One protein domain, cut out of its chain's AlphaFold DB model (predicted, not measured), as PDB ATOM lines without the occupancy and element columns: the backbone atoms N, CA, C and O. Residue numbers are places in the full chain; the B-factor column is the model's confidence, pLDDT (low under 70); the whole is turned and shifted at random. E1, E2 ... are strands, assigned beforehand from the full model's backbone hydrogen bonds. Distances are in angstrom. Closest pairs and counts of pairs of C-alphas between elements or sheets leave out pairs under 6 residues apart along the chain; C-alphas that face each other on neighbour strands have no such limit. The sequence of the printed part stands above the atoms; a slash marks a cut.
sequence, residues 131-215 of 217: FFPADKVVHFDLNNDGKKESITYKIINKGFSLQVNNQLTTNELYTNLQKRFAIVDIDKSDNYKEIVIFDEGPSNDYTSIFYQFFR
ATOM      1  N   PHE A 131     143.825 164.639 136.289       70.56
ATOM      2  CA  PHE A 131     143.715 163.933 135.020       70.56
ATOM      3  C   PHE A 131     144.924 164.222 134.140       70.56
ATOM      4  O   PHE A 131     145.370 165.362 134.010       70.56
ATOM      5  N   PHE A 132     145.401 163.180 133.473       80.06
ATOM      6  CA  PHE A 132     146.572 163.218 132.620       80.06
ATOM      7  C   PHE A 132     146.249 162.666 131.229       80.06
ATOM      8  O   PHE A 132     145.473 161.717 131.120       80.06
ATOM      9  N   PRO A 133     146.821 163.236 130.155       79.69
ATOM     10  CA  PRO A 133     146.544 162.790 128.796       79.69
ATOM     11  C   PRO A 133     147.191 161.432 128.496       79.69
ATOM     12  O   PRO A 133     148.283 161.125 128.977       79.69
ATOM     13  N   ALA A 134     146.538 160.644 127.641       88.38
ATOM     14  CA  ALA A 134     147.178 159.510 126.981       88.38
ATOM     15  C   ALA A 134     148.298 159.984 126.037       88.38
ATOM     16  O   ALA A 134     148.348 161.148 125.633       88.38
ATOM     17  N   ASP A 135     149.198 159.068 125.676       90.88
ATOM     18  CA  ASP A 135     150.272 159.268 124.694       90.88
ATOM     19  C   ASP A 135     151.299 160.353 125.068       90.88
ATOM     20  O   ASP A 135     152.085 160.813 124.233       90.88
ATOM     21  N   LYS A 136     151.333 160.747 126.343       90.75
ATOM     22  CA  LYS A 136     152.334 161.648 126.917       90.75
ATOM     23  C   LYS A 136     153.055 160.971 128.070       90.75
ATOM     24  O   LYS A 136     152.464 160.195 128.817       90.75
ATOM     25  N   VAL A 137     154.335 161.305 128.210       95.00
ATOM     26  CA  VAL A 137     155.101 160.957 129.404       95.00
ATOM     27  C   VAL A 137     154.708 161.936 130.501       95.00
ATOM     28  O   VAL A 137     154.820 163.150 130.332       95.00
ATOM     29  N   VAL A 138     154.225 161.396 131.610       91.69
ATOM     30  CA  VAL A 138     153.853 162.138 132.811       91.69
ATOM     31  C   VAL A 138     154.873 161.824 133.887       91.69
ATOM     32  O   VAL A 138     155.199 160.663 134.105       91.69
ATOM     33  N   HIS A 139     155.361 162.855 134.570       94.00
ATOM     34  CA  HIS A 139     156.247 162.691 135.715       94.00
ATOM     35  C   HIS A 139     155.470 162.979 136.994       94.00
ATOM     36  O   HIS A 139     155.098 164.130 137.243       94.00
ATOM     37  N   PHE A 140     155.234 161.945 137.795       89.62
ATOM     38  CA  PHE A 140     154.498 162.045 139.050       89.62
ATOM     39  C   PHE A 140     155.204 161.224 140.123       89.62
ATOM     40  O   PHE A 140     155.687 160.139 139.832       89.62
ATOM     41  N   ASP A 141     155.271 161.763 141.335       90.06
ATOM     42  CA  ASP A 141     155.823 161.068 142.497       90.06
ATOM     43  C   ASP A 141     154.740 160.136 143.069       90.06
ATOM     44  O   ASP A 141     153.843 160.554 143.809       90.06
ATOM     45  N   LEU A 142     154.733 158.888 142.598       88.31
ATOM     46  CA  LEU A 142     153.743 157.881 142.957       88.31
ATOM     47  C   LEU A 142     153.967 157.342 144.366       88.31
ATOM     48  O   LEU A 142     152.995 156.973 145.032       88.31
ATOM     49  N   ASN A 143     155.221 157.297 144.810       88.12
ATOM     50  CA  ASN A 143     155.600 156.729 146.097       88.12
ATOM     51  C   ASN A 143     155.815 157.772 147.208       88.12
ATOM     52  O   ASN A 143     155.890 157.403 148.372       88.12
ATOM     53  N   ASN A 144     155.780 159.064 146.887       83.69
ATOM     54  CA  ASN A 144     156.115 160.173 147.780       83.69
ATOM     55  C   ASN A 144     157.578 160.140 148.290       83.69
ATOM     56  O   ASN A 144     157.848 160.643 149.383       83.69
ATOM     57  N   ASP A 145     158.524 159.570 147.535       88.38
ATOM     58  CA  ASP A 145     159.953 159.536 147.899       88.38
ATOM     59  C   ASP A 145     160.736 160.782 147.428       88.38
ATOM     60  O   ASP A 145     161.938 160.920 147.685       88.38
ATOM     61  N   GLY A 146     160.055 161.714 146.751       88.88
ATOM     62  CA  GLY A 146     160.629 162.932 146.189       88.88
ATOM     63  C   GLY A 146     161.224 162.763 144.787       88.88
ATOM     64  O   GLY A 146     161.597 163.761 144.159       88.88
ATOM     65  N   LYS A 147     161.299 161.540 144.253       91.31
ATOM     66  CA  LYS A 147     161.655 161.240 142.863       91.31
ATOM     67  C   LYS A 147     160.383 160.938 142.083       91.31
ATOM     68  O   LYS A 147     159.479 160.262 142.537       91.31
ATOM     69  N   LYS A 148     160.311 161.459 140.861       93.81
ATOM     70  CA  LYS A 148     159.134 161.264 140.008       93.81
ATOM     71  C   LYS A 148     159.293 160.016 139.154       93.81
ATOM     72  O   LYS A 148     160.252 159.920 138.385       93.81
ATOM     73  N   GLU A 149     158.309 159.130 139.200       94.44
ATOM     74  CA  GLU A 149     158.158 158.067 138.222       94.44
ATOM     75  C   GLU A 149     157.713 158.622 136.867       94.44
ATOM     76  O   GLU A 149     156.957 159.593 136.767       94.44
ATOM     77  N   SER A 150     158.184 157.982 135.799       96.50
ATOM     78  CA  SER A 150     157.726 158.243 134.436       96.50
ATOM     79  C   SER A 150     156.561 157.322 134.114       96.50
ATOM     80  O   SER A 150     156.727 156.108 134.054       96.50
ATOM     81  N   ILE A 151     155.386 157.895 133.889       96.75
ATOM     82  CA  ILE A 151     154.146 157.173 133.625       96.75
ATOM     83  C   ILE A 151     153.747 157.441 132.182       96.75
ATOM     84  O   ILE A 151     153.757 158.580 131.719       96.75
ATOM     85  N   THR A 152     153.416 156.394 131.441       97.38
ATOM     86  CA  THR A 152     152.924 156.514 130.070       97.38
ATOM     87  C   THR A 152     151.783 155.541 129.857       97.38
ATOM     88  O   THR A 152     151.957 154.329 129.937       97.38
ATOM     89  N   TYR A 153     150.614 156.090 129.559       96.75
ATOM     90  CA  TYR A 153     149.430 155.340 129.169       96.75
ATOM     91  C   TYR A 153     149.197 155.535 127.670       96.75
ATOM     92  O   TYR A 153     149.136 156.676 127.204       96.75
ATOM     93  N   LYS A 154     149.093 154.439 126.913       97.12
ATOM     94  CA  LYS A 154     148.822 154.464 125.470       97.12
ATOM     95  C   LYS A 154     147.701 153.511 125.124       97.12
ATOM     96  O   LYS A 154     147.693 152.367 125.572       97.12
ATOM     97  N   ILE A 155     146.813 153.957 124.251       94.69
ATOM     98  CA  ILE A 155     145.839 153.078 123.613       94.69
ATOM     99  C   ILE A 155     146.554 152.378 122.455       94.69
ATOM    100  O   ILE A 155     147.217 153.017 121.640       94.69
ATOM    101  N   ILE A 156     146.449 151.057 122.398       93.88
ATOM    102  CA  ILE A 156     147.015 150.216 121.342       93.88
ATOM    103  C   ILE A 156     145.878 149.577 120.541       93.88
ATOM    104  O   ILE A 156     144.717 149.651 120.934       93.88
ATOM    105  N   ASN A 157     146.199 148.941 119.409       88.56
ATOM    106  CA  ASN A 157     145.191 148.399 118.484       88.56
ATOM    107  C   ASN A 157     144.138 147.511 119.179       88.56
ATOM    108  O   ASN A 157     142.967 147.520 118.817       88.56
ATOM    109  N   LYS A 158     144.555 146.771 120.212       88.25
ATOM    110  CA  LYS A 158     143.670 145.988 121.067       88.25
ATOM    111  C   LYS A 158     143.986 146.294 122.531       88.25
ATOM    112  O   LYS A 158     144.854 145.668 123.128       88.25
ATOM    113  N   GLY A 159     143.309 147.307 123.062       92.50
ATOM    114  CA  GLY A 159     143.389 147.751 124.451       92.50
ATOM    115  C   GLY A 159     144.452 148.788 124.750       92.50
ATOM    116  O   GLY A 159     144.533 149.787 124.042       92.50
ATOM    117  N   PHE A 160     145.210 148.636 125.835       95.94
ATOM    118  CA  PHE A 160     146.184 149.650 126.244       95.94
ATOM    119  C   PHE A 160     147.491 149.066 126.753       95.94
ATOM    120  O   PHE A 160     147.570 147.908 127.169       95.94
ATOM    121  N   SER A 161     148.505 149.925 126.774       96.88
ATOM    122  CA  SER A 161     149.700 149.766 127.583       96.88
ATOM    123  C   SER A 161     149.764 150.831 128.673       96.88
ATOM    124  O   SER A 161     149.459 152.004 128.450       96.88
ATOM    125  N   LEU A 162     150.167 150.406 129.867       97.19
ATOM    126  CA  LEU A 162     150.552 151.275 130.967       97.19
ATOM    127  C   LEU A 162     152.003 150.968 131.311       97.19
ATOM    128  O   LEU A 162     152.343 149.842 131.673       97.19
ATOM    129  N   GLN A 163     152.852 151.975 131.190       97.12
ATOM    130  CA  GLN A 163     154.253 151.907 131.557       97.12
ATOM    131  C   GLN A 163     154.507 152.814 132.757       97.12
ATOM    132  O   GLN A 163     154.141 153.988 132.725       97.12
ATOM    133  N   VAL A 164     155.152 152.275 133.789       95.75
ATOM    134  CA  VAL A 164     155.661 153.021 134.943       95.75
ATOM    135  C   VAL A 164     157.152 152.720 135.055       95.75
ATOM    136  O   VAL A 164     157.559 151.584 135.306       95.75
ATOM    137  N   ASN A 165     157.985 153.729 134.811       94.25
ATOM    138  CA  ASN A 165     159.425 153.587 134.607       94.25
ATOM    139  C   ASN A 165     159.736 152.491 133.567       94.25
ATOM    140  O   ASN A 165     159.366 152.602 132.397       94.25
ATOM    141  N   ASN A 166     160.398 151.417 133.996       92.88
ATOM    142  CA  ASN A 166     160.799 150.301 133.141       92.88
ATOM    143  C   ASN A 166     159.794 149.139 133.169       92.88
ATOM    144  O   ASN A 166     159.991 148.152 132.464       92.88
ATOM    145  N   GLN A 167     158.736 149.227 133.981       94.56
ATOM    146  CA  GLN A 167     157.698 148.204 134.053       94.56
ATOM    147  C   GLN A 167     156.572 148.538 133.085       94.56
ATOM    148  O   GLN A 167     156.009 149.630 133.120       94.56
ATOM    149  N   LEU A 168     156.245 147.580 132.225       95.50
ATOM    150  CA  LEU A 168     155.212 147.691 131.208       95.50
ATOM    151  C   LEU A 168     154.164 146.607 131.446       95.50
ATOM    152  O   LEU A 168     154.498 145.426 131.498       95.50
ATOM    153  N   THR A 169     152.904 147.019 131.500       93.31
ATOM    154  CA  THR A 169     151.751 146.120 131.507       93.31
ATOM    155  C   THR A 169     150.859 146.441 130.320       93.31
ATOM    156  O   THR A 169     150.683 147.605 129.956       93.31
ATOM    157  N   THR A 170     150.277 145.411 129.716       94.06
ATOM    158  CA  THR A 170     149.282 145.543 128.652       94.06
ATOM    159  C   THR A 170     147.978 144.873 129.052       94.06
ATOM    160  O   THR A 170     147.954 143.930 129.843       94.06
ATOM    161  N   ASN A 171     146.872 145.364 128.506       85.81
ATOM    162  CA  ASN A 171     145.573 144.729 128.652       85.81
ATOM    163  C   ASN A 171     144.802 144.854 127.341       85.81
ATOM    164  O   ASN A 171     144.626 145.962 126.844       85.81
ATOM    165  N   GLU A 172     144.338 143.724 126.808       90.44
ATOM    166  CA  GLU A 172     143.656 143.643 125.512       90.44
ATOM    167  C   GLU A 172     142.125 143.528 125.607       90.44
ATOM    168  O   GLU A 172     141.453 143.399 124.583       90.44
ATOM    169  N   LEU A 173     141.560 143.498 126.818       75.00
ATOM    170  CA  LEU A 173     140.134 143.219 127.037       75.00
ATOM    171  C   LEU A 173     139.239 144.451 126.860       75.00
ATOM    172  O   LEU A 173     138.038 144.309 126.642       75.00
ATOM    173  N   TYR A 174     139.816 145.640 126.982       77.69
ATOM    174  CA  TYR A 174     139.122 146.926 126.962       77.69
ATOM    175  C   TYR A 174     139.380 147.605 125.623       77.69
ATOM    176  O   TYR A 174     140.498 147.538 125.134       77.69
ATOM    177  N   THR A 175     138.380 148.206 124.990       79.12
ATOM    178  CA  THR A 175     138.507 148.717 123.609       79.12
ATOM    179  C   THR A 175     137.922 150.110 123.402       79.12
ATOM    180  O   THR A 175     138.196 150.722 122.375       79.12
ATOM    181  N   ASN A 176     137.182 150.653 124.372       80.12
ATOM    182  CA  ASN A 176     136.535 151.969 124.303       80.12
ATOM    183  C   ASN A 176     137.224 152.931 125.271       80.12
ATOM    184  O   ASN A 176     136.609 153.588 126.102       80.12
ATOM    185  N   LEU A 177     138.547 152.946 125.210       86.50
ATOM    186  CA  LEU A 177     139.405 153.604 126.180       86.50
ATOM    187  C   LEU A 177     139.400 155.127 126.013       86.50
ATOM    188  O   LEU A 177     139.562 155.647 124.907       86.50
ATOM    189  N   GLN A 178     139.300 155.861 127.122       79.69
ATOM    190  CA  GLN A 178     139.459 157.314 127.095       79.69
ATOM    191  C   GLN A 178     140.925 157.694 126.883       79.69
ATOM    192  O   GLN A 178     141.841 157.044 127.388       79.69
ATOM    193  N   LYS A 179     141.162 158.824 126.208       88.81
ATOM    194  CA  LYS A 179     142.505 159.395 125.983       88.81
ATOM    195  C   LYS A 179     143.058 160.144 127.201       88.81
ATOM    196  O   LYS A 179     143.723 161.170 127.068       88.81
ATOM    197  N   ARG A 180     142.759 159.648 128.398       80.94
ATOM    198  CA  ARG A 180     143.239 160.183 129.671       80.94
ATOM    199  C   ARG A 180     143.238 159.104 130.744       80.94
ATOM    200  O   ARG A 180     142.499 158.129 130.646       80.94
ATOM    201  N   PHE A 181     144.018 159.333 131.784       87.75
ATOM    202  CA  PHE A 181     144.026 158.550 133.013       87.75
ATOM    203  C   PHE A 181     144.023 159.495 134.216       87.75
ATOM    204  O   PHE A 181     144.212 160.701 134.056       87.75
ATOM    205  N   ALA A 182     143.784 158.971 135.412       82.12
ATOM    206  CA  ALA A 182     143.905 159.738 136.647       82.12
ATOM    207  C   ALA A 182     144.914 159.086 137.586       82.12
ATOM    208  O   ALA A 182     145.084 157.867 137.565       82.12
ATOM    209  N   ILE A 183     145.563 159.900 138.413       84.12
ATOM    210  CA  ILE A 183     146.311 159.417 139.573       84.12
ATOM    211  C   ILE A 183     145.557 159.887 140.799       84.12
ATOM    212  O   ILE A 183     145.267 161.075 140.943       84.12
ATOM    213  N   VAL A 184     145.225 158.946 141.666       76.94
ATOM    214  CA  VAL A 184     144.462 159.212 142.876       76.94
ATOM    215  C   VAL A 184     145.097 158.487 144.046       76.94
ATOM    216  O   VAL A 184     145.791 157.485 143.902       76.94
ATOM    217  N   ASP A 185     144.876 159.057 145.216       72.19
ATOM    218  CA  ASP A 185     145.171 158.434 146.489       72.19
ATOM    219  C   ASP A 185     143.840 158.067 147.125       72.19
ATOM    220  O   ASP A 185     143.246 158.870 147.852       72.19
ATOM    221  N   ILE A 186     143.307 156.912 146.732       60.69
ATOM    222  CA  ILE A 186     141.978 156.500 147.179       60.69
ATOM    223  C   ILE A 186     142.000 156.173 148.676       60.69
ATOM    224  O   ILE A 186     141.028 156.471 149.377       60.69
ATOM    225  N   ASP A 187     143.109 155.623 149.178       58.44
ATOM    226  CA  ASP A 187     143.328 155.336 150.596       58.44
ATOM    227  C   ASP A 187     144.630 155.940 151.123       58.44
ATOM    228  O   ASP A 187     145.662 155.289 151.229       58.44
ATOM    229  N   LYS A 188     144.545 157.178 151.611       66.12
ATOM    230  CA  LYS A 188     145.693 157.894 152.193       66.12
ATOM    231  C   LYS A 188     146.386 157.201 153.365       66.12
ATOM    232  O   LYS A 188     147.455 157.635 153.777       66.12
ATOM    233  N   SER A 189     145.736 156.220 153.983       55.88
ATOM    234  CA  SER A 189     146.301 155.515 155.137       55.88
ATOM    235  C   SER A 189     146.951 154.189 154.772       55.88
ATOM    236  O   SER A 189     147.524 153.544 155.649       55.88
ATOM    237  N   ASP A 190     146.821 153.762 153.517       67.19
ATOM    238  CA  ASP A 190     147.671 152.719 152.991       67.19
ATOM    239  C   ASP A 190     148.849 153.327 152.226       67.19
ATOM    240  O   ASP A 190     148.933 154.527 151.922       67.19
ATOM    241  N   ASN A 191     149.814 152.461 151.956       76.50
ATOM    242  CA  ASN A 191     151.010 152.836 151.237       76.50
ATOM    243  C   ASN A 191     150.788 152.645 149.737       76.50
ATOM    244  O   ASN A 191     151.690 152.154 149.074       76.50
ATOM    245  N   TYR A 192     149.615 152.969 149.183       77.94
ATOM    246  CA  TYR A 192     149.353 152.847 147.753       77.94
ATOM    247  C   TYR A 192     148.844 154.153 147.120       77.94
ATOM    248  O   TYR A 192     148.172 154.979 147.732       77.94
ATOM    249  N   LYS A 193     149.222 154.374 145.859       85.06
ATOM    250  CA  LYS A 193     148.502 155.252 144.921       85.06
ATOM    251  C   LYS A 193     147.900 154.410 143.823       85.06
ATOM    252  O   LYS A 193     148.474 153.392 143.438       85.06
ATOM    253  N   GLU A 194     146.808 154.885 143.249       86.62
ATOM    254  CA  GLU A 194     146.186 154.239 142.111       86.62
ATOM    255  C   GLU A 194     146.314 155.065 140.842       86.62
ATOM    256  O   GLU A 194     146.054 156.270 140.809       86.62
ATOM    257  N   ILE A 195     146.631 154.363 139.761       89.94
ATOM    258  CA  ILE A 195     146.428 154.840 138.401       89.94
ATOM    259  C   ILE A 195     145.085 154.292 137.922       89.94
ATOM    260  O   ILE A 195     144.858 153.079 137.943       89.94
ATOM    261  N   VAL A 196     144.205 155.188 137.481       84.12
ATOM    262  CA  VAL A 196     142.862 154.863 136.997       84.12
ATOM    263  C   VAL A 196     142.800 155.062 135.492       84.12
ATOM    264  O   VAL A 196     143.028 156.166 134.996       84.12
ATOM    265  N   ILE A 197     142.462 153.997 134.772       88.25
ATOM    266  CA  ILE A 197     142.215 154.018 133.328       88.25
ATOM    267  C   ILE A 197     140.717 153.855 133.095       88.25
ATOM    268  O   ILE A 197     140.078 153.005 133.712       88.25
ATOM    269  N   PHE A 198     140.164 154.679 132.209       76.88
ATOM    270  CA  PHE A 198     138.731 154.739 131.933       76.88
ATOM    271  C   PHE A 198     138.425 154.093 130.580       76.88
ATOM    272  O   PHE A 198     139.090 154.395 129.589       76.88
ATOM    273  N   ASP A 199     137.401 153.248 130.532       79.56
ATOM    274  CA  ASP A 199     136.843 152.681 129.303       79.56
ATOM    275  C   ASP A 199     135.334 152.952 129.296       79.56
ATOM    276  O   ASP A 199     134.663 152.775 130.304       79.56
ATOM    277  N   GLU A 200     134.803 153.459 128.193       61.56
ATOM    278  CA  GLU A 200     133.398 153.866 128.064       61.56
ATOM    279  C   GLU A 200     132.478 152.683 127.736       61.56
ATOM    280  O   GLU A 200     131.261 152.816 127.755       61.56
ATOM    281  N   GLY A 201     133.039 151.509 127.449       46.16
ATOM    282  CA  GLY A 201     132.323 150.352 126.938       46.16
ATOM    283  C   GLY A 201     131.734 150.578 125.534       46.16
ATOM    284  O   GLY A 201     131.568 151.706 125.079       46.16
ATOM    285  N   PRO A 202     131.353 149.508 124.817       40.25
ATOM    286  CA  PRO A 202     130.769 149.617 123.474       40.25
ATOM    287  C   PRO A 202     129.332 150.178 123.479       40.25
ATOM    288  O   PRO A 202     128.701 150.289 122.431       40.25
ATOM    289  N   SER A 203     128.776 150.474 124.656       44.34
ATOM    290  CA  SER A 203     127.393 150.928 124.851       44.34
ATOM    291  C   SER A 203     127.285 152.100 125.834       44.34
ATOM    292  O   SER A 203     126.211 152.321 126.387       44.34
ATOM    293  N   ASN A 204     128.374 152.851 126.046       42.94
ATOM    294  CA  ASN A 204     128.482 153.902 127.071       42.94
ATOM    295  C   ASN A 204     128.295 153.378 128.511       42.94
ATOM    296  O   ASN A 204     127.792 154.079 129.388       42.94
ATOM    297  N   ASP A 205     128.700 152.132 128.752       47.94
ATOM    298  CA  ASP A 205     128.775 151.536 130.083       47.94
ATOM    299  C   ASP A 205     130.185 151.760 130.651       47.94
ATOM    300  O   ASP A 205     131.072 150.909 130.529       47.94
ATOM    301  N   TYR A 206     130.386 152.927 131.265       48.53
ATOM    302  CA  TYR A 206     131.675 153.345 131.810       48.53
ATOM    303  C   TYR A 206     132.238 152.352 132.837       48.53
ATOM    304  O   TYR A 206     131.640 152.069 133.877       48.53
ATOM    305  N   THR A 207     133.455 151.885 132.596       56.88
ATOM    306  CA  THR A 207     134.245 151.059 133.502       56.88
ATOM    307  C   THR A 207     135.583 151.720 133.815       56.88
ATOM    308  O   THR A 207     136.084 152.582 133.089       56.88
ATOM    309  N   SER A 208     136.153 151.363 134.961       64.88
ATOM    310  CA  SER A 208     137.430 151.890 135.434       64.88
ATOM    311  C   SER A 208     138.340 150.750 135.856       64.88
ATOM    312  O   SER A 208     137.906 149.776 136.473       64.88
ATOM    313  N   ILE A 209     139.611 150.883 135.507       80.12
ATOM    314  CA  ILE A 209     140.656 149.896 135.742       80.12
ATOM    315  C   ILE A 209     141.664 150.533 136.683       80.12
ATOM    316  O   ILE A 209     142.139 151.635 136.415       80.12
ATOM    317  N   PHE A 210     141.986 149.837 137.770       77.81
ATOM    318  CA  PHE A 210     142.832 150.351 138.841       77.81
ATOM    319  C   PHE A 210     144.156 149.593 138.883       77.81
ATOM    320  O   PHE A 210     144.169 148.364 138.955       77.81
ATOM    321  N   TYR A 211     145.259 150.335 138.881       86.50
ATOM    322  CA  TYR A 211     146.600 149.814 139.126       86.50
ATOM    323  C   TYR A 211     147.143 150.416 140.411       86.50
ATOM    324  O   TYR A 211     147.279 151.632 140.497       86.50
ATOM    325  N   GLN A 212     147.454 149.569 141.388       83.69
ATOM    326  CA  GLN A 212     148.018 149.988 142.670       83.69
ATOM    327  C   GLN A 212     149.540 150.066 142.588       83.69
ATOM    328  O   GLN A 212     150.193 149.148 142.090       83.69
ATOM    329  N   PHE A 213     150.097 151.146 143.119       84.38
ATOM    330  CA  PHE A 213     151.529 151.386 143.192       84.38
ATOM    331  C   PHE A 213     151.945 151.613 144.639       84.38
ATOM    332  O   PHE A 213     151.399 152.491 145.300       84.38
ATOM    333  N   PHE A 214     152.886 150.807 145.134       79.44
ATOM    334  CA  PHE A 214     153.339 150.859 146.522       79.44
ATOM    335  C   PHE A 214     154.242 152.073 146.775       79.44
ATOM    336  O   PHE A 214     155.141 152.358 145.989       79.44
ATOM    337  N   ARG A 215     154.027 152.751 147.900       71.69
ATOM    338  CA  ARG A 215     154.682 153.994 148.309       71.69
ATOM    339  C   ARG A 215     155.994 153.816 149.057       71.69
ATOM    340  O   ARG A 215     156.675 154.788 149.338       71.69
TER     341      ARG A 215
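AT A GLANCE: This is residues 131 to 215 of the 217 residues of the protein "YARHG domain-containing protein" of Caldicellulosiruptor changbaiensis (UniProt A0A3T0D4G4). The domain is a sandwich of two four-stranded antiparallel sheets, both strongly twisted, packed face to face with their strands running nearly along each other. E1, E6, E7 and E8 make one layer and E2, E3, E4 and E5 the other, and the links E2 to E3 and E7 to E8 lie at opposite ends of the long axis. The printed part has 85 residues with eight named strands, E1 to E8 in order along the chain, and no named helix; the class is all strand. The sheets run in the orders E1, E6, E7, E8 and E2, E3, E4, E5. The whole is compact, with a radius of gyration of the C-alphas of 12.9 A, yet elongated in outline, spanning 40 by 25 by 18 A.

IN THESE COORDINATES: E1 is residues 131 to 133, and its first C-alpha, that of Phe 131, is at (143.715, 163.933, 135.020). E2 follows at residues 137 to 140. E3, residues 149 to 156, measures 21.7 A from first to last C-alpha, and E4, residues 159 to 164, measures 17.0 A. E5 is residues 167 to 171 and 13.7 A long. E6, residues 177 to 184, is 18.3 A long and bends by 69 degrees at Arg 180, whose C-alpha is at (143.239, 160.183, 129.671). E7, residues 192 to 199, is 22.3 A long. E8, residues 207 to 214, is 23.1 A long and ends with the C-alpha of Phe 214 at (153.339, 150.859, 146.522).

HOW THE PARTS SIT: The two sheets form the sandwich, two sheets face to face: the parts that face each other are 9.6 A centre to centre, with best planes 20 degrees apart and strands at 17 degrees to each other. The chain changes sheet at the links E1 to E2 and E5 to E6. In the first sheet E1 and E8 are the edge strands. E1 is antiparallel to E6, with N 132 and O 181 2.8 A apart. E6 and E7 form a hairpin, with N 182 and O 196 2.9 A apart. E7 and E8 form another, with N 195 and O 211 2.9 A apart. E6, E7 and E8 are a meander, each strand the antiparallel neighbour of the one before. E2, E3, E4 and E5 are a second meander, with E2 and E5 as edge strands. Its hairpins are E2 and E3, with N 138 and O 151 2.9 A apart; E3 and E4, with N 154 and O 161 2.9 A apart; and E4 and E5, with N 162 and O 169 2.8 A apart. These N and O pairs are within hydrogen-bond range. Between the sheets, the closest C-alphas of E3 and E6 are those of Ile 155 and Leu 177, 6.9 A apart. The closest of E1 and E2 are those of Phe 132 and Val 138, 7.4 A apart. E3 and E7 are only just apart, at 8.4 A, and E5 and E8 are apart.

THE WHOLE: The two C-alphas farthest apart are those of Gly 146 and Ser 203, at 41.3 A, while those of Phe 131 and Arg 215 are 19.9 A apart. The printed part has no cut. No link is long: E2 to E3, E6 to E7 and E7 to E8 are short, and the other four are tight. The mean pLDDT of the printed part is 81.9; residues 186 to 190 and 200 to 208, of which 207 and 208 belong to E8, are under 70.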